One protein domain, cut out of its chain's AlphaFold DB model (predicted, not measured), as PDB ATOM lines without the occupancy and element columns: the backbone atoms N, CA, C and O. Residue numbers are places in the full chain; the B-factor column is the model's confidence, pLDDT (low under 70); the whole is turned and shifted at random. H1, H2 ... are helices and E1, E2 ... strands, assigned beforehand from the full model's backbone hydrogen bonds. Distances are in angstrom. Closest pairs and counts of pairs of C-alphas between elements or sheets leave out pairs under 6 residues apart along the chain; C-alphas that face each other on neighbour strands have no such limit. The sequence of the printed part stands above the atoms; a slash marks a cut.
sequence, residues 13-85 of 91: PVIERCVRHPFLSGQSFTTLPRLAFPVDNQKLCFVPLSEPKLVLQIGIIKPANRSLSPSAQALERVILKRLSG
ATOM      1  N   PRO A  13     -16.894  22.248   5.602       39.84
ATOM      2  CA  PRO A  13     -16.364  21.199   4.744       39.84
ATOM      3  C   PRO A  13     -16.912  19.830   5.167       39.84
ATOM      4  O   PRO A  13     -16.704  19.377   6.292       39.84
ATOM      5  N   VAL A  14     -17.583  19.139   4.253       49.34
ATOM      6  CA  VAL A  14     -18.010  17.747   4.413       49.34
ATOM      7  C   VAL A  14     -17.265  16.908   3.389       49.34
ATOM      8  O   VAL A  14     -17.471  17.031   2.188       49.34
ATOM      9  N   ILE A  15     -16.356  16.068   3.872       50.69
ATOM     10  CA  ILE A  15     -15.523  15.209   3.029       50.69
ATOM     11  C   ILE A  15     -16.415  14.119   2.410       50.69
ATOM     12  O   ILE A  15     -17.046  13.346   3.142       50.69
ATOM     13  N   GLU A  16     -16.477  14.054   1.081       51.47
ATOM     14  CA  GLU A  16     -17.156  12.986   0.345       51.47
ATOM     15  C   GLU A  16     -16.245  11.782   0.161       51.47
ATOM     16  O   GLU A  16     -15.015  11.889   0.117       51.47
ATOM     17  N   ARG A  17     -16.845  10.598   0.091       55.47
ATOM     18  CA  ARG A  17     -16.079   9.367   0.046       55.47
ATOM     19  C   ARG A  17     -16.966   8.215  -0.520       55.47
ATOM     20  O   ARG A  17     -18.193   8.312  -0.558       55.47
ATOM     21  N   CYS A  18     -16.354   7.134  -1.001       51.62
ATOM     22  CA  CYS A  18     -16.989   6.027  -1.730       51.62
ATOM     23  C   CYS A  18     -17.402   4.874  -0.796       51.62
ATOM     24  O   CYS A  18     -16.656   4.526   0.121       51.62
ATOM     25  N   VAL A  19     -18.563   4.253  -1.019       57.81
ATOM     26  CA  VAL A  19     -19.022   3.107  -0.219       57.81
ATOM     27  C   VAL A  19     -18.893   1.799  -0.979       57.81
ATOM     28  O   VAL A  19     -19.343   1.672  -2.117       57.81
ATOM     29  N   ARG A  20     -18.292   0.806  -0.314       57.84
ATOM     30  CA  ARG A  20     -18.203  -0.582  -0.778       57.84
ATOM     31  C   ARG A  20     -19.085  -1.456   0.115       57.84
ATOM     32  O   ARG A  20     -18.872  -1.506   1.327       57.84
ATOM     33  N   HIS A  21     -20.048  -2.155  -0.479       55.66
ATOM     34  CA  HIS A  21     -20.849  -3.171   0.208       55.66
ATOM     35  C   HIS A  21     -20.121  -4.531   0.142       55.66
ATOM     36  O   HIS A  21     -19.885  -5.012  -0.967       55.66
ATOM     37  N   PRO A  22     -19.735  -5.182   1.261       52.12
ATOM     38  CA  PRO A  22     -18.938  -6.402   1.206       52.12
ATOM     39  C   PRO A  22     -19.694  -7.673   0.812       52.12
ATOM     40  O   PRO A  22     -19.021  -8.627   0.456       52.12
ATOM     41  N   PHE A  23     -21.032  -7.763   0.883       47.81
ATOM     42  CA  PHE A  23     -21.681  -9.078   0.691       47.81
ATOM     43  C   PHE A  23     -23.199  -9.041   0.401       47.81
ATOM     44  O   PHE A  23     -24.006  -9.498   1.202       47.81
ATOM     45  N   LEU A  24     -23.621  -8.475  -0.731       42.19
ATOM     46  CA  LEU A  24     -24.971  -8.669  -1.293       42.19
ATOM     47  C   LEU A  24     -24.813  -8.641  -2.809       42.19
ATOM     48  O   LEU A  24     -24.676  -7.559  -3.351       42.19
ATOM     49  N   SER A  25     -24.731  -9.817  -3.433       48.62
ATOM     50  CA  SER A  25     -25.028 -10.181  -4.837       48.62
ATOM     51  C   SER A  25     -24.915  -9.130  -5.970       48.62
ATOM     52  O   SER A  25     -25.605  -9.253  -6.978       48.62
ATOM     53  N   GLY A  26     -24.076  -8.104  -5.840       54.41
ATOM     54  CA  GLY A  26     -24.002  -6.961  -6.744       54.41
ATOM     55  C   GLY A  26     -22.911  -5.982  -6.307       54.41
ATOM     56  O   GLY A  26     -22.956  -5.398  -5.226       54.41
ATOM     57  N   GLN A  27     -21.899  -5.820  -7.155       57.06
ATOM     58  CA  GLN A  27     -20.706  -5.012  -6.906       57.06
ATOM     59  C   GLN A  27     -20.966  -3.531  -7.219       57.06
ATOM     60  O   GLN A  27     -20.317  -2.943  -8.080       57.06
ATOM     61  N   SER A  28     -21.952  -2.932  -6.554       56.84
ATOM     62  CA  SER A  28     -22.321  -1.539  -6.802       56.84
ATOM     63  C   SER A  28     -21.621  -0.611  -5.818       56.84
ATOM     64  O   SER A  28     -21.690  -0.793  -4.601       56.84
ATOM     65  N   PHE A  29     -20.951   0.399  -6.363       69.94
ATOM     66  CA  PHE A  29     -20.348   1.491  -5.612       69.94
ATOM     67  C   PHE A  29     -21.256   2.709  -5.693       69.94
ATOM     68  O   PHE A  29     -21.927   2.931  -6.699       69.94
ATOM     69  N   THR A  30     -21.256   3.513  -4.640       71.31
ATOM     70  CA  THR A  30     -21.923   4.813  -4.653       71.31
ATOM     71  C   THR A  30     -21.080   5.823  -3.895       71.31
ATOM     72  O   THR A  30     -20.368   5.476  -2.944       71.31
ATOM     73  N   THR A  31     -21.131   7.073  -4.332       73.06
ATOM     74  CA  THR A  31     -20.562   8.198  -3.599       73.06
ATOM     75  C   THR A  31     -21.623   8.735  -2.650       73.06
ATOM     76  O   THR A  31     -22.779   8.924  -3.027       73.06
ATOM     77  N   LEU A  32     -21.241   8.975  -1.397       75.31
ATOM     78  CA  LEU A  32     -22.088   9.739  -0.491       75.31
ATOM     79  C   LEU A  32     -21.282  10.666   0.415       75.31
ATOM     80  O   LEU A  32     -20.152  10.343   0.805       75.31
ATOM     81  N   PRO A  33     -21.877  11.802   0.817       76.50
ATOM     82  CA  PRO A  33     -21.319  12.633   1.867       76.50
ATOM     83  C   PRO A  33     -21.166  11.838   3.162       76.50
ATOM     84  O   PRO A  33     -22.041  11.049   3.527       76.50
ATOM     85  N   ARG A  34     -20.096  12.099   3.920       74.75
ATOM     86  CA  ARG A  34     -19.848  11.412   5.198       74.75
ATOM     87  C   ARG A  34     -21.020  11.507   6.182       74.75
ATOM     88  O   ARG A  34     -21.249  10.560   6.923       74.75
ATOM     89  N   LEU A  35     -21.764  12.613   6.169       76.44
ATOM     90  CA  LEU A  35     -22.930  12.824   7.035       76.44
ATOM     91  C   LEU A  35     -24.108  11.889   6.727       76.44
ATOM     92  O   LEU A  35     -24.941  11.669   7.597       76.44
ATOM     93  N   ALA A  36     -24.182  11.344   5.512       77.81
ATOM     94  CA  ALA A  36     -25.221  10.398   5.118       77.81
ATOM     95  C   ALA A  36     -24.823   8.933   5.385       77.81
ATOM     96  O   ALA A  36     -25.610   8.028   5.113       77.81
ATOM     97  N   PHE A  37     -23.605   8.675   5.884       78.69
ATOM     98  CA  PHE A  37     -23.127   7.313   6.107       78.69
ATOM     99  C   PHE A  37     -23.653   6.756   7.437       78.69
ATOM    100  O   PHE A  37     -23.411   7.366   8.482       78.69
ATOM    101  N   PRO A  38     -24.322   5.590   7.433       76.88
ATOM    102  CA  PRO A  38     -24.791   4.966   8.663       76.88
ATOM    103  C   PRO A  38     -23.592   4.480   9.485       76.88
ATOM    104  O   PRO A  38     -22.841   3.614   9.044       76.88
ATOM    105  N   VAL A  39     -23.412   5.041  10.682       71.88
ATOM    106  CA  VAL A  39     -22.270   4.726  11.562       71.88
ATOM    107  C   VAL A  39     -22.326   3.276  12.065       71.88
ATOM    108  O   VAL A  39     -21.283   2.644  12.202       71.88
ATOM    109  N   ASP A  40     -23.529   2.715  12.212       76.38
ATOM    110  CA  ASP A  40     -23.766   1.396  12.814       76.38
ATOM    111  C   ASP A  40     -24.088   0.293  11.787       76.38
ATOM    112  O   ASP A  40     -24.880  -0.612  12.051       76.38
ATOM    113  N   ASN A  41     -23.505   0.349  10.583       77.06
ATOM    114  CA  ASN A  41     -23.717  -0.686   9.565       77.06
ATOM    115  C   ASN A  41     -22.448  -1.510   9.295       77.06
ATOM    116  O   ASN A  41     -21.547  -1.078   8.583       77.06
ATOM    117  N   GLN A  42     -22.427  -2.750   9.789       74.06
ATOM    118  CA  GLN A  42     -21.304  -3.685   9.610       74.06
ATOM    119  C   GLN A  42     -21.140  -4.192   8.163       74.06
ATOM    120  O   GLN A  42     -20.115  -4.776   7.819       74.06
ATOM    121  N   LYS A  43     -22.144  -3.981   7.303       75.56
ATOM    122  CA  LYS A  43     -22.164  -4.405   5.892       75.56
ATOM    123  C   LYS A  43     -21.822  -3.273   4.926       75.56
ATOM    124  O   LYS A  43     -21.954  -3.451   3.720       75.56
ATOM    125  N   LEU A  44     -21.418  -2.104   5.407       75.56
ATOM    126  CA  LEU A  44     -20.983  -1.004   4.556       75.56
ATOM    127  C   LEU A  44     -19.614  -0.541   5.022       75.56
ATOM    128  O   LEU A  44     -19.392  -0.316   6.206       75.56
ATOM    129  N   CYS A  45     -18.694  -0.383   4.077       74.94
ATOM    130  CA  CYS A  45     -17.389   0.184   4.361       74.94
ATOM    131  C   CYS A  45     -17.258   1.551   3.708       74.94
ATOM    132  O   CYS A  45     -17.588   1.739   2.532       74.94
ATOM    133  N   PHE A  46     -16.738   2.488   4.495       75.62
ATOM    134  CA  PHE A  46     -16.380   3.813   4.050       75.62
ATOM    135  C   PHE A  46     -14.953   3.794   3.458       75.62
ATOM    136  O   PHE A  46     -13.988   3.682   4.212       75.62
ATOM    137  N   VAL A  47     -14.786   4.070   2.156       76.50
ATOM    138  CA  VAL A  47     -13.474   4.289   1.509       76.50
ATOM    139  C   VAL A  47     -13.294   5.754   1.065       76.50
ATOM    140  O   VAL A  47     -14.061   6.229   0.231       76.50
ATOM    141  N   PRO A  48     -12.313   6.517   1.592       72.50
ATOM    142  CA  PRO A  48     -12.046   7.878   1.127       72.50
ATOM    143  C   PRO A  48     -11.536   7.919  -0.317       72.50
ATOM    144  O   PRO A  48     -10.782   7.045  -0.732       72.50
ATOM    145  N   LEU A  49     -11.943   8.947  -1.067       71.94
ATOM    146  CA  LEU A  49     -11.351   9.255  -2.371       71.94
ATOM    147  C   LEU A  49      -9.945   9.831  -2.158       71.94
ATOM    148  O   LEU A  49      -9.771  10.691  -1.295       71.94
ATOM    149  N   SER A  50      -8.965   9.353  -2.929       73.69
ATOM    150  CA  SER A  50      -7.580   9.835  -2.850       73.69
ATOM    151  C   SER A  50      -7.418  11.178  -3.564       73.69
ATOM    152  O   SER A  50      -7.109  12.170  -2.917       73.69
ATOM    153  N   GLU A  51      -7.710  11.237  -4.867       75.19
ATOM    154  CA  GLU A  51      -7.680  12.467  -5.665       75.19
ATOM    155  C   GLU A  51      -8.686  12.349  -6.834       75.19
ATOM    156  O   GLU A  51      -8.744  11.286  -7.461       75.19
ATOM    157  N   PRO A  52      -9.472  13.399  -7.154       67.81
ATOM    158  CA  PRO A  52      -9.580  14.666  -6.434       67.81
ATOM    159  C   PRO A  52     -10.344  14.520  -5.113       67.81
ATOM    160  O   PRO A  52     -11.270  13.713  -4.984       67.81
ATOM    161  N   LYS A  53      -9.988  15.346  -4.126       70.38
ATOM    162  CA  LYS A  53     -10.773  15.471  -2.896       70.38
ATOM    163  C   LYS A  53     -12.093  16.159  -3.212       70.38
ATOM    164  O   LYS A  53     -12.118  17.320  -3.609       70.38
ATOM    165  N   LEU A  54     -13.189  15.448  -2.994       70.19
ATOM    166  CA  LEU A  54     -14.527  15.990  -3.158       70.19
ATOM    167  C   LEU A  54     -15.010  16.517  -1.798       70.19
ATOM    168  O   LEU A  54     -15.123  15.768  -0.825       70.19
ATOM    169  N   VAL A  55     -15.202  17.835  -1.714       72.56
ATOM    170  CA  VAL A  55     -15.604  18.539  -0.489       72.56
ATOM    171  C   VAL A  55     -16.942  19.214  -0.729       72.56
ATOM    172  O   VAL A  55     -17.076  20.058  -1.611       72.56
ATOM    173  N   LEU A  56     -17.921  18.874   0.099       71.19
ATOM    174  CA  LEU A  56     -19.243  19.470   0.073       71.19
ATOM    175  C   LEU A  56     -19.313  20.592   1.113       71.19
ATOM    176  O   LEU A  56     -19.131  20.349   2.302       71.19
ATOM    177  N   GLN A  57     -19.553  21.826   0.669       72.88
ATOM    178  CA  GLN A  57     -19.733  22.969   1.564       72.88
ATOM    179  C   GLN A  57     -21.191  23.052   2.030       72.88
ATOM    180  O   GLN A  57     -22.098  23.187   1.209       72.88
ATOM    181  N   ILE A  58     -21.421  22.975   3.342       76.88
ATOM    182  CA  ILE A  58     -22.751  23.158   3.954       76.88
ATOM    183  C   ILE A  58     -22.790  24.486   4.700       76.88
ATOM    184  O   ILE A  58     -21.830  24.830   5.375       76.88
ATOM    185  N   GLY A  59     -23.901  25.211   4.620       77.19
ATOM    186  CA  GLY A  59     -24.060  26.495   5.293       77.19
ATOM    187  C   GLY A  59     -25.436  26.694   5.902       77.19
ATOM    188  O   GLY A  59     -26.401  26.028   5.529       77.19
ATOM    189  N   ILE A  60     -25.518  27.645   6.834       82.12
ATOM    190  CA  ILE A  60     -26.788  28.188   7.322       82.12
ATOM    191  C   ILE A  60     -27.121  29.410   6.471       82.12
ATOM    192  O   ILE A  60     -26.321  30.340   6.383       82.12
ATOM    193  N   ILE A  61     -28.314  29.421   5.886       79.81
ATOM    194  CA  ILE A  61     -28.803  30.530   5.061       79.81
ATOM    195  C   ILE A  61     -29.745  31.397   5.901       79.81
ATOM    196  O   ILE A  61     -30.595  30.875   6.627       79.81
ATOM    197  N   LYS A  62     -29.588  32.724   5.816       78.50
ATOM    198  CA  LYS A  62     -30.335  33.718   6.605       78.50
ATOM    199  C   LYS A  62     -30.768  34.901   5.722       78.50
ATOM    200  O   LYS A  62     -30.065  35.205   4.761       78.50
ATOM    201  N   PRO A  63     -31.879  35.598   6.031       81.56
ATOM    202  CA  PRO A  63     -32.255  36.819   5.317       81.56
ATOM    203  C   PRO A  63     -31.199  37.918   5.512       81.56
ATOM    204  O   PRO A  63     -30.852  38.225   6.649       81.56
ATOM    205  N   ALA A  64     -30.732  38.552   4.434       74.12
ATOM    206  CA  ALA A  64     -29.718  39.612   4.516       74.12
ATOM    207  C   ALA A  64     -30.222  40.887   5.228       74.12
ATOM    208  O   ALA A  64     -29.481  41.514   5.976       74.12
ATOM    209  N   ASN A  65     -31.505  41.227   5.047       74.38
ATOM    210  CA  ASN A  65     -32.097  42.497   5.498       74.38
ATOM    211  C   ASN A  65     -33.126  42.337   6.627       74.38
ATOM    212  O   ASN A  65     -33.963  43.214   6.843       74.38
ATOM    213  N   ARG A  66     -33.121  41.202   7.333       71.69
ATOM    214  CA  ARG A  66     -34.004  40.989   8.487       71.69
ATOM    215  C   ARG A  66     -33.269  40.310   9.622       71.69
ATOM    216  O   ARG A  66     -32.619  39.285   9.437       71.69
ATOM    217  N   SER A  67     -33.485  40.837  10.821       79.44
ATOM    218  CA  SER A  67     -33.122  40.152  12.052       79.44
ATOM    219  C   SER A  67     -33.866  38.823  12.133       79.44
ATOM    220  O   SER A  67     -35.078  38.750  11.920       79.44
ATOM    221  N   LEU A  68     -33.131  37.764  12.457       85.19
ATOM    222  CA  LEU A  68     -33.718  36.474  12.791       85.19
ATOM    223  C   LEU A  68     -34.645  36.614  14.003       85.19
ATOM    224  O   LEU A  68     -34.344  37.374  14.929       85.19
ATOM    225  N   SER A  69     -35.723  35.826  14.040       89.31
ATOM    226  CA  SER A  69     -36.533  35.696  15.252       89.31
ATOM    227  C   SER A  69     -35.676  35.180  16.422       89.31
ATOM    228  O   SER A  69     -34.680  34.484  16.186       89.31
ATOM    229  N   PRO A  70     -36.046  35.461  17.685       90.94
ATOM    230  CA  PRO A  70     -35.281  34.995  18.844       90.94
ATOM    231  C   PRO A  70     -35.005  33.482  18.823       90.94
ATOM    232  O   PRO A  70     -33.877  33.053  19.070       90.94
ATOM    233  N   SER A  71     -35.996  32.675  18.432       90.44
ATOM    234  CA  SER A  71     -35.860  31.219  18.307       90.44
ATOM    235  C   SER A  71     -34.906  30.805  17.182       90.44
ATOM    236  O   SER A  71     -34.109  29.885  17.362       90.44
ATOM    237  N   ALA A  72     -34.935  31.496  16.038       88.38
ATOM    238  CA  ALA A  72     -34.025  31.219  14.927       88.38
ATOM    239  C   ALA A  72     -32.571  31.576  15.276       88.38
ATOM    240  O   ALA A  72     -31.664  30.810  14.956       88.38
ATOM    241  N   GLN A  73     -32.339  32.677  16.001       89.56
ATOM    242  CA  GLN A  73     -31.003  33.013  16.516       89.56
ATOM    243  C   GLN A  73     -30.502  31.982  17.528       89.56
ATOM    244  O   GLN A  73     -29.325  31.626  17.525       89.56
ATOM    245  N   ALA A  74     -31.377  31.500  18.416       91.25
ATOM    246  CA  ALA A  74     -31.015  30.466  19.379       91.25
ATOM    247  C   ALA A  74     -30.598  29.169  18.668       91.25
ATOM    248  O   ALA A  74     -29.556  28.601  18.999       91.25
ATOM    249  N   LEU A  75     -31.356  28.747  17.650       89.25
ATOM    250  CA  LEU A  75     -31.021  27.586  16.828       89.25
ATOM    251  C   LEU A  75     -29.684  27.771  16.103       89.25
ATOM    252  O   LEU A  75     -28.839  26.880  16.154       89.25
ATOM    253  N   GLU A  76     -29.465  28.931  15.484       88.38
ATOM    254  CA  GLU A  76     -28.202  29.251  14.820       88.38
ATOM    255  C   GLU A  76     -27.013  29.100  15.780       88.38
ATOM    256  O   GLU A  76     -26.053  28.392  15.471       88.38
ATOM    257  N   ARG A  77     -27.097  29.692  16.977       88.12
ATOM    258  CA  ARG A  77     -26.043  29.582  17.998       88.12
ATOM    259  C   ARG A  77     -25.793  28.132  18.406       88.12
ATOM    260  O   ARG A  77     -24.639  27.748  18.584       88.12
ATOM    261  N   VAL A  78     -26.843  27.321  18.551       90.06
ATOM    262  CA  VAL A  78     -26.710  25.894  18.886       90.06
ATOM    263  C   VAL A  78     -26.015  25.127  17.763       90.06
ATOM    264  O   VAL A  78     -25.111  24.341  18.047       90.06
ATOM    265  N   ILE A  79     -26.402  25.361  16.508       87.12
ATOM    266  CA  ILE A  79     -25.792  24.709  15.345       87.12
ATOM    267  C   ILE A  79     -24.312  25.096  15.251       87.12
ATOM    268  O   ILE A  79     -23.458  24.213  15.219       87.12
ATOM    269  N   LEU A  80     -23.989  26.392  15.308       84.94
ATOM    270  CA  LEU A  80     -22.604  26.872  15.252       84.94
ATOM    271  C   LEU A  80     -21.756  26.330  16.412       84.94
ATOM    272  O   LEU A  80     -20.636  25.880  16.185       84.94
ATOM    273  N   LYS A  81     -22.300  26.282  17.636       86.19
ATOM    274  CA  LYS A  81     -21.613  25.710  18.807       86.19
ATOM    275  C   LYS A  81     -21.351  24.208  18.671       86.19
ATOM    276  O   LYS A  81     -20.338  23.719  19.159       86.19
ATOM    277  N   ARG A  82     -22.264  23.452  18.053       83.00
ATOM    278  CA  ARG A  82     -22.067  22.008  17.825       83.00
ATOM    279  C   ARG A  82     -21.072  21.736  16.699       83.00
ATOM    280  O   ARG A  82     -20.380  20.726  16.744       83.00
ATOM    281  N   LEU A  83     -20.993  22.631  15.719       73.81
ATOM    282  CA  LEU A  83     -20.099  22.497  14.573       73.81
ATOM    283  C   LEU A  83     -18.686  23.025  14.833       73.81
ATOM    284  O   LEU A  83     -17.749  22.516  14.227       73.81
ATOM    285  N   SER A  84     -18.487  23.977  15.752       63.38
ATOM    286  CA  SER A  84     -17.145  24.462  16.113       63.38
ATOM    287  C   SER A  84     -16.254  23.379  16.737       63.38
ATOM    288  O   SER A  84     -15.037  23.495  16.677       63.38
ATOM    289  N   GLY A  85     -16.834  22.292  17.260       52.84
ATOM    290  CA  GLY A  85     -16.104  21.086  17.679       52.84
ATOM    291  C   GLY A  85     -15.750  20.111  16.543       52.84
ATOM    292  O   GLY A  85     -15.058  19.129  16.785       52.84
TER     293      GLY A  85
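AT A GLANCE: This is residues 13 to 85 of the 91 residues of an uncharacterized protein of Marinobacter vulgaris (UniProt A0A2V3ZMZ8). A small antiparallel sheet is built along strand E1, with E2 on one side and E3 and E4 one after the other on the other; a long link leads away to a lone helix, H1, which folds back but stays clear of the sheet. Along the chain, 73 printed residues hold E1 E2 E3 E4 H1, a mixed class with under half in named elements. The whole is extended, radius of gyration of the C-alphas 17.6 A, spanning 53 by 27 by 21 A.

HOW THE PARTS SIT: Start at E1, residues 13 to 20. E2, residues 29 to 33, makes an antiparallel hairpin with it; N 19 and O 30 are 2.9 A apart, within hydrogen-bond range. On the other side are antiparallel E3, residues 45 to 48, with N 18 and O 47 at 2.8 A, and E4, residues 55 to 58, with N 14 and O 56 at 2.8 A. H1, residues 70 to 83, is not on the sheet; every O i to N i+4 pair in it is within range.

IN THESE COORDINATES: Find C-alpha 13 at (-16.364, 21.199, 4.744); E1 runs 22.5 A. From C-alpha 70 at (-35.281, 34.995, 18.844), H1 runs 20.1 A.

THE WHOLE: The links E2 to E3 and E4 to H1 are long; the printed part has no cut. Residues 13 to 29, 52 and 84 to 85 have pLDDT under 70.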